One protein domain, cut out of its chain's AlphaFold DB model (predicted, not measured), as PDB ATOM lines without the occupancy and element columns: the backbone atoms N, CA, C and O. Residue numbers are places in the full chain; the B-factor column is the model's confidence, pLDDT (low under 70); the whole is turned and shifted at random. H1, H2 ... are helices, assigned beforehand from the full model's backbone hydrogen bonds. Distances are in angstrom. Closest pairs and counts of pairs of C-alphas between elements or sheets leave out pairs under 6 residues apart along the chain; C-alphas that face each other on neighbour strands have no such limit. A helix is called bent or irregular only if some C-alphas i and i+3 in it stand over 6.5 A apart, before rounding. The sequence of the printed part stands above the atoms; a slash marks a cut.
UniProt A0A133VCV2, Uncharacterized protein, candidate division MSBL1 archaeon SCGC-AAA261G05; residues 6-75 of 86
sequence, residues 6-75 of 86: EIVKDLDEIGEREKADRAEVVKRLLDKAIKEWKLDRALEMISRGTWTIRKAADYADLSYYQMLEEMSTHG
ATOM      1  N   GLU A   6     145.705 214.663 181.596       90.06
ATOM      2  CA  GLU A   6     145.195 215.381 180.428       90.06
ATOM      3  C   GLU A   6     146.332 216.005 179.602       90.06
ATOM      4  O   GLU A   6     146.409 215.789 178.396       90.06
ATOM      5  N   ILE A   7     147.300 216.661 180.254       90.25
ATOM      6  CA  ILE A   7     148.465 217.249 179.572       90.25
ATOM      7  C   ILE A   7     149.302 216.160 178.894       90.25
ATOM      8  O   ILE A   7     149.794 216.355 177.785       90.25
ATOM      9  N   VAL A   8     149.492 215.008 179.544       91.50
ATOM     10  CA  VAL A   8     150.238 213.894 178.934       91.50
ATOM     11  C   VAL A   8     149.536 213.400 177.673       91.50
ATOM     12  O   VAL A   8     150.205 213.177 176.664       91.50
ATOM     13  N   LYS A   9     148.208 213.270 177.720       93.81
ATOM     14  CA  LYS A   9     147.405 212.849 176.576       93.81
ATOM     15  C   LYS A   9     147.505 213.845 175.419       93.81
ATOM     16  O   LYS A   9     147.765 213.426 174.296       93.81
ATOM     17  N   ASP A  10     147.393 215.141 175.693       94.62
ATOM     18  CA  ASP A  10     147.529 216.179 174.665       94.62
ATOM     19  C   ASP A  10     148.920 216.159 174.014       94.62
ATOM     20  O   ASP A  10     149.050 216.265 172.793       94.62
ATOM     21  N   LEU A  11     149.978 215.980 174.813       94.12
ATOM     22  CA  LEU A  11     151.349 215.879 174.306       94.12
ATOM     23  C   LEU A  11     151.547 214.655 173.403       94.12
ATOM     24  O   LEU A  11     152.257 214.754 172.401       94.12
ATOM     25  N   ASP A  12     150.927 213.523 173.741       94.00
ATOM     26  CA  ASP A  12     150.955 212.318 172.911       94.00
ATOM     27  C   ASP A  12     150.209 212.528 171.590       94.00
ATOM     28  O   ASP A  12     150.757 212.229 170.530       94.00
ATOM     29  N   GLU A  13     149.013 213.124 171.624       96.12
ATOM     30  CA  GLU A  13     148.240 213.430 170.413       96.12
ATOM     31  C   GLU A  13     148.997 214.374 169.462       96.12
ATOM     32  O   GLU A  13     148.946 214.212 168.237       96.12
ATOM     33  N   ILE A  14     149.725 215.357 170.003       96.19
ATOM     34  CA  ILE A  14     150.584 216.248 169.209       96.19
ATOM     35  C   ILE A  14     151.757 215.462 168.608       96.19
ATOM     36  O   ILE A  14     152.020 215.584 167.409       96.19
ATOM     37  N   GLY A  15     152.435 214.638 169.413       95.56
ATOM     38  CA  GLY A  15     153.564 213.819 168.964       95.56
ATOM     39  C   GLY A  15     153.187 212.859 167.836       95.56
ATOM     40  O   GLY A  15     153.895 212.781 166.829       95.56
ATOM     41  N   GLU A  16     152.027 212.205 167.935       96.00
ATOM     42  CA  GLU A  16     151.501 211.326 166.886       96.00
ATOM     43  C   GLU A  16     151.251 212.072 165.567       96.00
ATOM     44  O   GLU A  16     151.639 211.593 164.497       96.00
ATOM     45  N   ARG A  17     150.635 213.261 165.624       96.00
ATOM     46  CA  ARG A  17     150.329 214.070 164.429       96.00
ATOM     47  C   ARG A  17     151.581 214.586 163.735       96.00
ATOM     48  O   ARG A  17     151.624 214.650 162.507       96.00
ATOM     49  N   GLU A  18     152.587 214.965 164.510       93.00
ATOM     50  CA  GLU A  18     153.804 215.590 163.999       93.00
ATOM     51  C   GLU A  18     154.956 214.606 163.779       93.00
ATOM     52  O   GLU A  18     155.991 214.993 163.239       93.00
ATOM     53  N   LYS A  19     154.765 213.329 164.140       94.00
ATOM     54  CA  LYS A  19     155.797 212.280 164.123       94.00
ATOM     55  C   LYS A  19     157.022 212.645 164.971       94.00
ATOM     56  O   LYS A  19     158.152 212.360 164.575       94.00
ATOM     57  N   ALA A  20     156.779 213.260 166.123       94.31
ATOM     58  CA  ALA A  20     157.791 213.671 167.090       94.31
ATOM     59  C   ALA A  20     157.617 212.899 168.403       94.31
ATOM     60  O   ALA A  20     156.505 212.502 168.760       94.31
ATOM     61  N   ASP A  21     158.709 212.690 169.139       94.69
ATOM     62  CA  ASP A  21     158.610 212.108 170.475       94.69
ATOM     63  C   ASP A  21     158.102 213.135 171.502       94.69
ATOM     64  O   ASP A  21     158.176 214.353 171.316       94.69
ATOM     65  N   ARG A  22     157.580 212.635 172.628       91.75
ATOM     66  CA  ARG A  22     157.002 213.480 173.679       91.75
ATOM     67  C   ARG A  22     157.999 214.508 174.225       91.75
ATOM     68  O   ARG A  22     157.595 215.615 174.571       91.75
ATOM     69  N   ALA A  23     159.283 214.164 174.335       93.12
ATOM     70  CA  ALA A  23     160.291 215.073 174.870       93.12
ATOM     71  C   ALA A  23     160.574 216.224 173.894       93.12
ATOM     72  O   ALA A  23     160.719 217.368 174.327       93.12
ATOM     73  N   GLU A  24     160.589 215.944 172.591       95.56
ATOM     74  CA  GLU A  24     160.697 216.951 171.539       95.56
ATOM     75  C   GLU A  24     159.490 217.900 171.543       95.56
ATOM     76  O   GLU A  24     159.671 219.122 171.551       95.56
ATOM     77  N   VAL A  25     158.270 217.356 171.626       96.06
ATOM     78  CA  VAL A  25     157.033 218.150 171.712       96.06
ATOM     79  C   VAL A  25     157.061 219.059 172.941       96.06
ATOM     80  O   VAL A  25     156.871 220.270 172.816       96.06
ATOM     81  N   VAL A  26     157.365 218.502 174.119       95.12
ATOM     82  CA  VAL A  26     157.473 219.268 175.371       95.12
ATOM     83  C   VAL A  26     158.499 220.383 175.237       95.12
ATOM     84  O   VAL A  26     158.193 221.533 175.545       95.12
ATOM     85  N   LYS A  27     159.706 220.068 174.756       95.69
ATOM     86  CA  LYS A  27     160.773 221.057 174.598       95.69
ATOM     87  C   LYS A  27     160.323 222.210 173.706       95.69
ATOM     88  O   LYS A  27     160.463 223.364 174.091       95.69
ATOM     89  N   ARG A  28     159.745 221.910 172.542       95.56
ATOM     90  CA  ARG A  28     159.314 222.934 171.586       95.56
ATOM     91  C   ARG A  28     158.189 223.810 172.138       95.56
ATOM     92  O   ARG A  28     158.213 225.025 171.943       95.56
ATOM     93  N   LEU A  29     157.208 223.211 172.816       95.75
ATOM     94  CA  LEU A  29     156.111 223.956 173.436       95.75
ATOM     95  C   LEU A  29     156.618 224.864 174.560       95.75
ATOM     96  O   LEU A  29     156.221 226.026 174.626       95.75
ATOM     97  N   LEU A  30     157.537 224.370 175.394       95.94
ATOM     98  CA  LEU A  30     158.171 225.173 176.439       95.94
ATOM     99  C   LEU A  30     159.023 226.302 175.855       95.94
ATOM    100  O   LEU A  30     158.913 227.430 176.323       95.94
ATOM    101  N   ASP A  31     159.815 226.041 174.813       96.62
ATOM    102  CA  ASP A  31     160.606 227.075 174.137       96.62
ATOM    103  C   ASP A  31     159.704 228.195 173.597       96.62
ATOM    104  O   ASP A  31     160.038 229.377 173.719       96.62
ATOM    105  N   LYS A  32     158.540 227.847 173.034       96.81
ATOM    106  CA  LYS A  32     157.545 228.830 172.586       96.81
ATOM    107  C   LYS A  32     156.975 229.627 173.762       96.81
ATOM    108  O   LYS A  32     156.986 230.853 173.707       96.81
ATOM    109  N   ALA A  33     156.543 228.947 174.823       97.06
ATOM    110  CA  ALA A  33     155.972 229.591 176.003       97.06
ATOM    111  C   ALA A  33     156.969 230.538 176.694       97.06
ATOM    112  O   ALA A  33     156.600 231.623 177.130       97.06
ATOM    113  N   ILE A  34     158.250 230.161 176.758       98.00
ATOM    114  CA  ILE A  34     159.309 231.010 177.316       98.00
ATOM    115  C   ILE A  34     159.504 232.263 176.457       98.00
ATOM    116  O   ILE A  34     159.621 233.354 177.008       98.00
ATOM    117  N   LYS A  35     159.538 232.132 175.124       97.62
ATOM    118  CA  LYS A  35     159.674 233.286 174.218       97.62
ATOM    119  C   LYS A  35     158.506 234.258 174.355       97.62
ATOM    120  O   LYS A  35     158.739 235.455 174.472       97.62
ATOM    121  N   GLU A  36     157.285 233.736 174.391       98.12
ATOM    122  CA  GLU A  36     156.063 234.524 174.577       98.12
ATOM    123  C   GLU A  36     156.082 235.260 175.922       98.12
ATOM    124  O   GLU A  36     155.973 236.481 175.964       98.12
ATOM    125  N   TRP A  37     156.404 234.557 177.010       98.50
ATOM    126  CA  TRP A  37     156.525 235.178 178.330       98.50
ATOM    127  C   TRP A  37     157.599 236.277 178.381       98.50
ATOM    128  O   TRP A  37     157.411 237.321 179.013       98.50
ATOM    129  N   LYS A  38     158.743 236.066 177.715       98.44
ATOM    130  CA  LYS A  38     159.810 237.072 177.637       98.44
ATOM    131  C   LYS A  38     159.361 238.314 176.862       98.44
ATOM    132  O   LYS A  38     159.715 239.421 177.273       98.44
ATOM    133  N   LEU A  39     158.598 238.137 175.782       98.44
ATOM    134  CA  LEU A  39     158.030 239.232 175.000       98.44
ATOM    135  C   LEU A  39     157.020 240.035 175.824       98.44
ATOM    136  O   LEU A  39     157.179 241.249 175.948       98.44
ATOM    137  N   ASP A  40     156.059 239.367 176.463       98.19
ATOM    138  CA  ASP A  40     155.057 240.017 177.315       98.19
ATOM    139  C   ASP A  40     155.723 240.864 178.400       98.19
ATOM    140  O   ASP A  40     155.379 242.028 178.623       98.19
ATOM    141  N   ARG A  41     156.753 240.300 179.042       98.19
ATOM    142  CA  ARG A  41     157.524 241.010 180.058       98.19
ATOM    143  C   ARG A  41     158.271 242.207 179.476       98.19
ATOM    144  O   ARG A  41     158.320 243.254 180.115       98.19
ATOM    145  N   ALA A  42     158.874 242.070 178.300       98.12
ATOM    146  CA  ALA A  42     159.574 243.163 177.637       98.12
ATOM    147  C   ALA A  42     158.622 244.333 177.336       98.12
ATOM    148  O   ALA A  42     158.918 245.467 177.715       98.12
ATOM    149  N   LEU A  43     157.455 244.043 176.761       97.25
ATOM    150  CA  LEU A  43     156.412 245.025 176.456       97.25
ATOM    151  C   LEU A  43     155.862 245.705 177.716       97.25
ATOM    152  O   LEU A  43     155.726 246.928 177.752       97.25
ATOM    153  N   GLU A  44     155.619 244.943 178.787       96.69
ATOM    154  CA  GLU A  44     155.207 245.485 180.086       96.69
ATOM    155  C   GLU A  44     156.245 246.475 180.644       96.69
ATOM    156  O   GLU A  44     155.908 247.518 181.206       96.69
ATOM    157  N   MET A  45     157.533 246.164 180.512       96.50
ATOM    158  CA  MET A  45     158.587 247.020 181.047       96.50
ATOM    159  C   MET A  45     158.801 248.286 180.215       96.50
ATOM    160  O   MET A  45     159.165 249.318 180.791       96.50
ATOM    161  N   ILE A  46     158.553 248.225 178.902       94.56
ATOM    162  CA  ILE A  46     158.502 249.407 178.031       94.56
ATOM    163  C   ILE A  46     157.316 250.294 178.417       94.56
ATOM    164  O   ILE A  46     157.513 251.485 178.634       94.56
ATOM    165  N   SER A  47     156.112 249.734 178.572       91.94
ATOM    166  CA  SER A  47     154.908 250.525 178.889       91.94
ATOM    167  C   SER A  47     154.981 251.205 180.259       91.94
ATOM    168  O   SER A  47     154.416 252.275 180.471       91.94
ATOM    169  N   ARG A  48     155.744 250.625 181.194       93.69
ATOM    170  CA  ARG A  48     156.085 251.230 182.492       93.69
ATOM    171  C   ARG A  48     157.223 252.261 182.416       93.69
ATOM    172  O   ARG A  48     157.655 252.745 183.461       93.69
ATOM    173  N   GLY A  49     157.785 252.527 181.236       90.44
ATOM    174  CA  GLY A  49     158.939 253.412 181.034       90.44
ATOM    175  C   GLY A  49     160.220 252.942 181.734       90.44
ATOM    176  O   GLY A  49     161.127 253.731 181.978       90.44
ATOM    177  N   THR A  50     160.293 251.667 182.131       93.88
ATOM    178  CA  THR A  50     161.399 251.145 182.950       93.88
ATOM    179  C   THR A  50     162.528 250.582 182.092       93.88
ATOM    180  O   THR A  50     163.689 250.582 182.513       93.88
ATOM    181  N   TRP A  51     162.212 250.059 180.905       95.00
ATOM    182  CA  TRP A  51     163.192 249.562 179.938       95.00
ATOM    183  C   TRP A  51     163.178 250.403 178.665       95.00
ATOM    184  O   TRP A  51     162.123 250.816 178.197       95.00
ATOM    185  N   THR A  52     164.363 250.606 178.084       94.19
ATOM    186  CA  THR A  52     164.487 251.110 176.714       94.19
ATOM    187  C   THR A  52     164.075 250.025 175.723       94.19
ATOM    188  O   THR A  52     164.183 248.830 176.021       94.19
ATOM    189  N   ILE A  53     163.683 250.429 174.514       94.94
ATOM    190  CA  ILE A  53     163.316 249.505 173.428       94.94
ATOM    191  C   ILE A  53     164.471 248.537 173.137       94.94
ATOM    192  O   ILE A  53     164.259 247.336 173.001       94.94
ATOM    193  N   ARG A  54     165.720 249.028 173.137       94.69
ATOM    194  CA  ARG A  54     166.914 248.188 172.951       94.69
ATOM    195  C   ARG A  54     167.053 247.113 174.029       94.69
ATOM    196  O   ARG A  54     167.226 245.949 173.698       94.69
ATOM    197  N   LYS A  55     166.934 247.486 175.308       96.94
ATOM    198  CA  LYS A  55     167.025 246.525 176.418       96.94
ATOM    199  C   LYS A  55     165.919 245.474 176.344       96.94
ATOM    200  O   LYS A  55     166.156 244.310 176.646       96.94
ATOM    201  N   ALA A  56     164.715 245.897 175.979       97.12
ATOM    202  CA  ALA A  56     163.577 245.013 175.811       97.12
ATOM    203  C   ALA A  56     163.787 244.031 174.647       97.12
ATOM    204  O   ALA A  56     163.529 242.840 174.813       97.12
ATOM    205  N   ALA A  57     164.310 244.507 173.515       97.44
ATOM    206  CA  ALA A  57     164.653 243.679 172.360       97.44
ATOM    207  C   ALA A  57     165.705 242.620 172.725       97.44
ATOM    208  O   ALA A  57     165.462 241.429 172.537       97.44
ATOM    209  N   ASP A  58     166.806 243.040 173.360       98.12
ATOM    210  CA  ASP A  58     167.855 242.129 173.830       98.12
ATOM    211  C   ASP A  58     167.295 241.097 174.821       98.12
ATOM    212  O   ASP A  58     167.629 239.916 174.754       98.12
ATOM    213  N   TYR A  59     166.408 241.520 175.732       98.19
ATOM    214  CA  TYR A  59     165.772 240.610 176.680       98.19
ATOM    215  C   TYR A  59     164.904 239.575 175.973       98.19
ATOM    216  O   TYR A  59     164.994 238.407 176.325       98.19
ATOM    217  N   ALA A  60     164.092 239.971 174.994       97.81
ATOM    218  CA  ALA A  60     163.182 239.086 174.267       97.81
ATOM    219  C   ALA A  60     163.865 238.255 173.159       97.81
ATOM    220  O   ALA A  60     163.178 237.521 172.455       97.81
ATOM    221  N   ASP A  61     165.195 238.337 173.014       97.56
ATOM    222  CA  ASP A  61     165.955 237.761 171.892       97.56
ATOM    223  C   ASP A  61     165.433 238.233 170.518       97.56
ATOM    224  O   ASP A  61     165.384 237.475 169.546       97.56
ATOM    225  N   LEU A  62     165.027 239.502 170.444       97.56
ATOM    226  CA  LEU A  62     164.520 240.159 169.246       97.56
ATOM    227  C   LEU A  62     165.496 241.226 168.759       97.56
ATOM    228  O   LEU A  62     166.217 241.860 169.529       97.56
ATOM    229  N   SER A  63     165.490 241.481 167.454       97.75
ATOM    230  CA  SER A  63     166.103 242.697 166.928       97.75
ATOM    231  C   SER A  63     165.304 243.932 167.348       97.75
ATOM    232  O   SER A  63     164.110 243.863 167.642       97.75
ATOM    233  N   TYR A  64     165.949 245.097 167.303       94.31
ATOM    234  CA  TYR A  64     165.282 246.372 167.565       94.31
ATOM    235  C   TYR A  64     164.032 246.578 166.691       94.31
ATOM    236  O   TYR A  64     162.994 246.997 167.190       94.31
ATOM    237  N   TYR A  65     164.111 246.238 165.398       95.94
ATOM    238  CA  TYR A  65     162.984 246.381 164.472       95.94
ATOM    239  C   TYR A  65     161.821 245.444 164.823       95.94
ATOM    240  O   TYR A  65     160.675 245.876 164.824       95.94
ATOM    241  N   GLN A  66     162.117 244.190 165.178       97.81
ATOM    242  CA  GLN A  66     161.090 243.249 165.634       97.81
ATOM    243  C   GLN A  66     160.414 243.746 166.913       97.81
ATOM    244  O   GLN A  66     159.201 243.679 167.019       97.81
ATOM    245  N   MET A  67     161.167 244.321 167.855       97.38
ATOM    246  CA  MET A  67     160.558 244.900 169.054       97.38
ATOM    247  C   MET A  67     159.623 246.074 168.720       97.38
ATOM    248  O   MET A  67     158.544 246.167 169.295       97.38
ATOM    249  N   LEU A  68     159.984 246.940 167.766       95.12
ATOM    250  CA  LEU A  68     159.087 248.009 167.303       95.12
ATOM    251  C   LEU A  68     157.800 247.461 166.666       95.12
ATOM    252  O   LEU A  68     156.722 248.011 166.888       95.12
ATOM    253  N   GLU A  69     157.903 246.388 165.884       97.00
ATOM    254  CA  GLU A  69     156.746 245.715 165.287       97.00
ATOM    255  C   GLU A  69     155.836 245.103 166.360       97.00
ATOM    256  O   GLU A  69     154.619 245.299 166.318       97.00
ATOM    257  N   GLU A  70     156.413 244.445 167.367       97.56
ATOM    258  CA  GLU A  70     155.663 243.883 168.490       97.56
ATOM    259  C   GLU A  70     154.984 244.974 169.325       97.56
ATOM    260  O   GLU A  70     153.810 244.847 169.670       97.56
ATOM    261  N   MET A  71     155.677 246.085 169.591       95.75
ATOM    262  CA  MET A  71     155.095 247.251 170.262       95.75
ATOM    263  C   MET A  71     153.899 247.811 169.488       95.75
ATOM    264  O   MET A  71     152.854 248.063 170.083       95.75
ATOM    265  N   SER A  72     154.025 247.963 168.166       94.88
ATOM    266  CA  SER A  72     152.935 248.421 167.296       94.88
ATOM    267  C   SER A  72     151.745 247.458 167.330       94.88
ATOM    268  O   SER A  72     150.603 247.875 167.518       94.88
ATOM    269  N   THR A  73     152.023 246.157 167.222       96.75
ATOM    270  CA  THR A  73     151.016 245.087 167.235       96.75
ATOM    271  C   THR A  73     150.231 245.062 168.547       96.75
ATOM    272  O   THR A  73     149.018 244.858 168.536       96.75
ATOM    273  N   HIS A  74     150.900 245.335 169.669       95.44
ATOM    274  CA  HIS A  74     150.306 245.320 171.007       95.44
ATOM    275  C   HIS A  74     149.850 246.703 171.503       95.44
ATOM    276  O   HIS A  74     149.391 246.822 172.639       95.44
ATOM    277  N   GLY A  75     149.955 247.754 170.680       92.62
ATOM    278  CA  GLY A  75     149.547 249.115 171.048       92.62
ATOM    279  C   GLY A  75     150.357 249.719 172.201       92.62
ATOM    280  O   GLY A  75     149.823 250.500 172.989       92.62
TER     281      GLY A  75
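What this domain is: This is residues 6 to 75 of the 86 residues of an uncharacterized protein of candidate division MSBL1 archaeon SCGC-AAA261G05 (UniProt A0A133VCV2). A long straight helix, H2, makes the length of this domain; H1 meets one of its ends at close to a right angle, and a small head of two short helices, H3 and H4, packs at its other end. H3 folds back beside the last part of H2 as a short helical hairpin, and H4 crosses H3 at a large angle; H1, at the far end of H2, is apart from both H3 and H4. The printed part has 70 residues with four named helices, H1, H2, H3 and H4 along the chain, and no named strand; the class is all helix. The whole is loose, with a radius of gyration of the C-alphas of 15.9 A, and its C-alphas span 44 by 21 by 18 A, a rod in outline.

Where its parts are: H1 is residues 6 to 18, 18.5 A from first to last C-alpha, and begins with C-alpha 6 at (145.195, 215.381, 180.428). H2 is residues 22 to 47, the longest helix with 26 residues, and runs 37.5 A from C-alpha 22 at (157.002, 213.480, 173.679) to C-alpha 47 at (154.908, 250.525, 178.889). H3 is residues 53 to 59, 9.8 A long. H4 is residues 64 to 73, 14.3 A long, and ends with C-alpha 73 at (151.016, 245.087, 167.235). No helix is bent or irregular.

How they stand to each other: H1 touches H2 with residues 11 to 15 alone, and H2 touches H1 with residues 22 to 26 alone. Their closest C-alphas, those of Gly 15 and Arg 22, are 5.8 A apart, and their lines are about perpendicular at 74 degrees. H2 touches H3 with residues 38 to 46 alone; the closest C-alphas are those of Ala 42 and Ala 56, 4.8 A apart. H2 and H3 form a helical hairpin, at a shallow tilt of 26 degrees, opposite ways. H3 and H4 touch, with the C-alphas of Ala 57 and Met 67 closest at 5.4 A, and are about perpendicular at 77 degrees. H2 and H4 are close but not clearly touching: their closest C-alphas, those of Leu 43 and Met 71, are 6.7 A apart, and their lines are about perpendicular at 82 degrees. H1 is apart from H3 and from H4. In H1, H2, H3 and H4 every O i to N i+4 pair is within hydrogen-bond range.

The domain as a whole: The two C-alphas farthest apart, those of Glu 16 and Gly 49, are 45.0 A apart. The first and last printed C-alphas, those of Glu 6 and Gly 75, are 35.3 A apart. The printed part has no cut, and the links H1 to H2, H2 to H3 and H3 to H4 are tight. The mean pLDDT of the printed part is 95.7, and no printed residue is under 70.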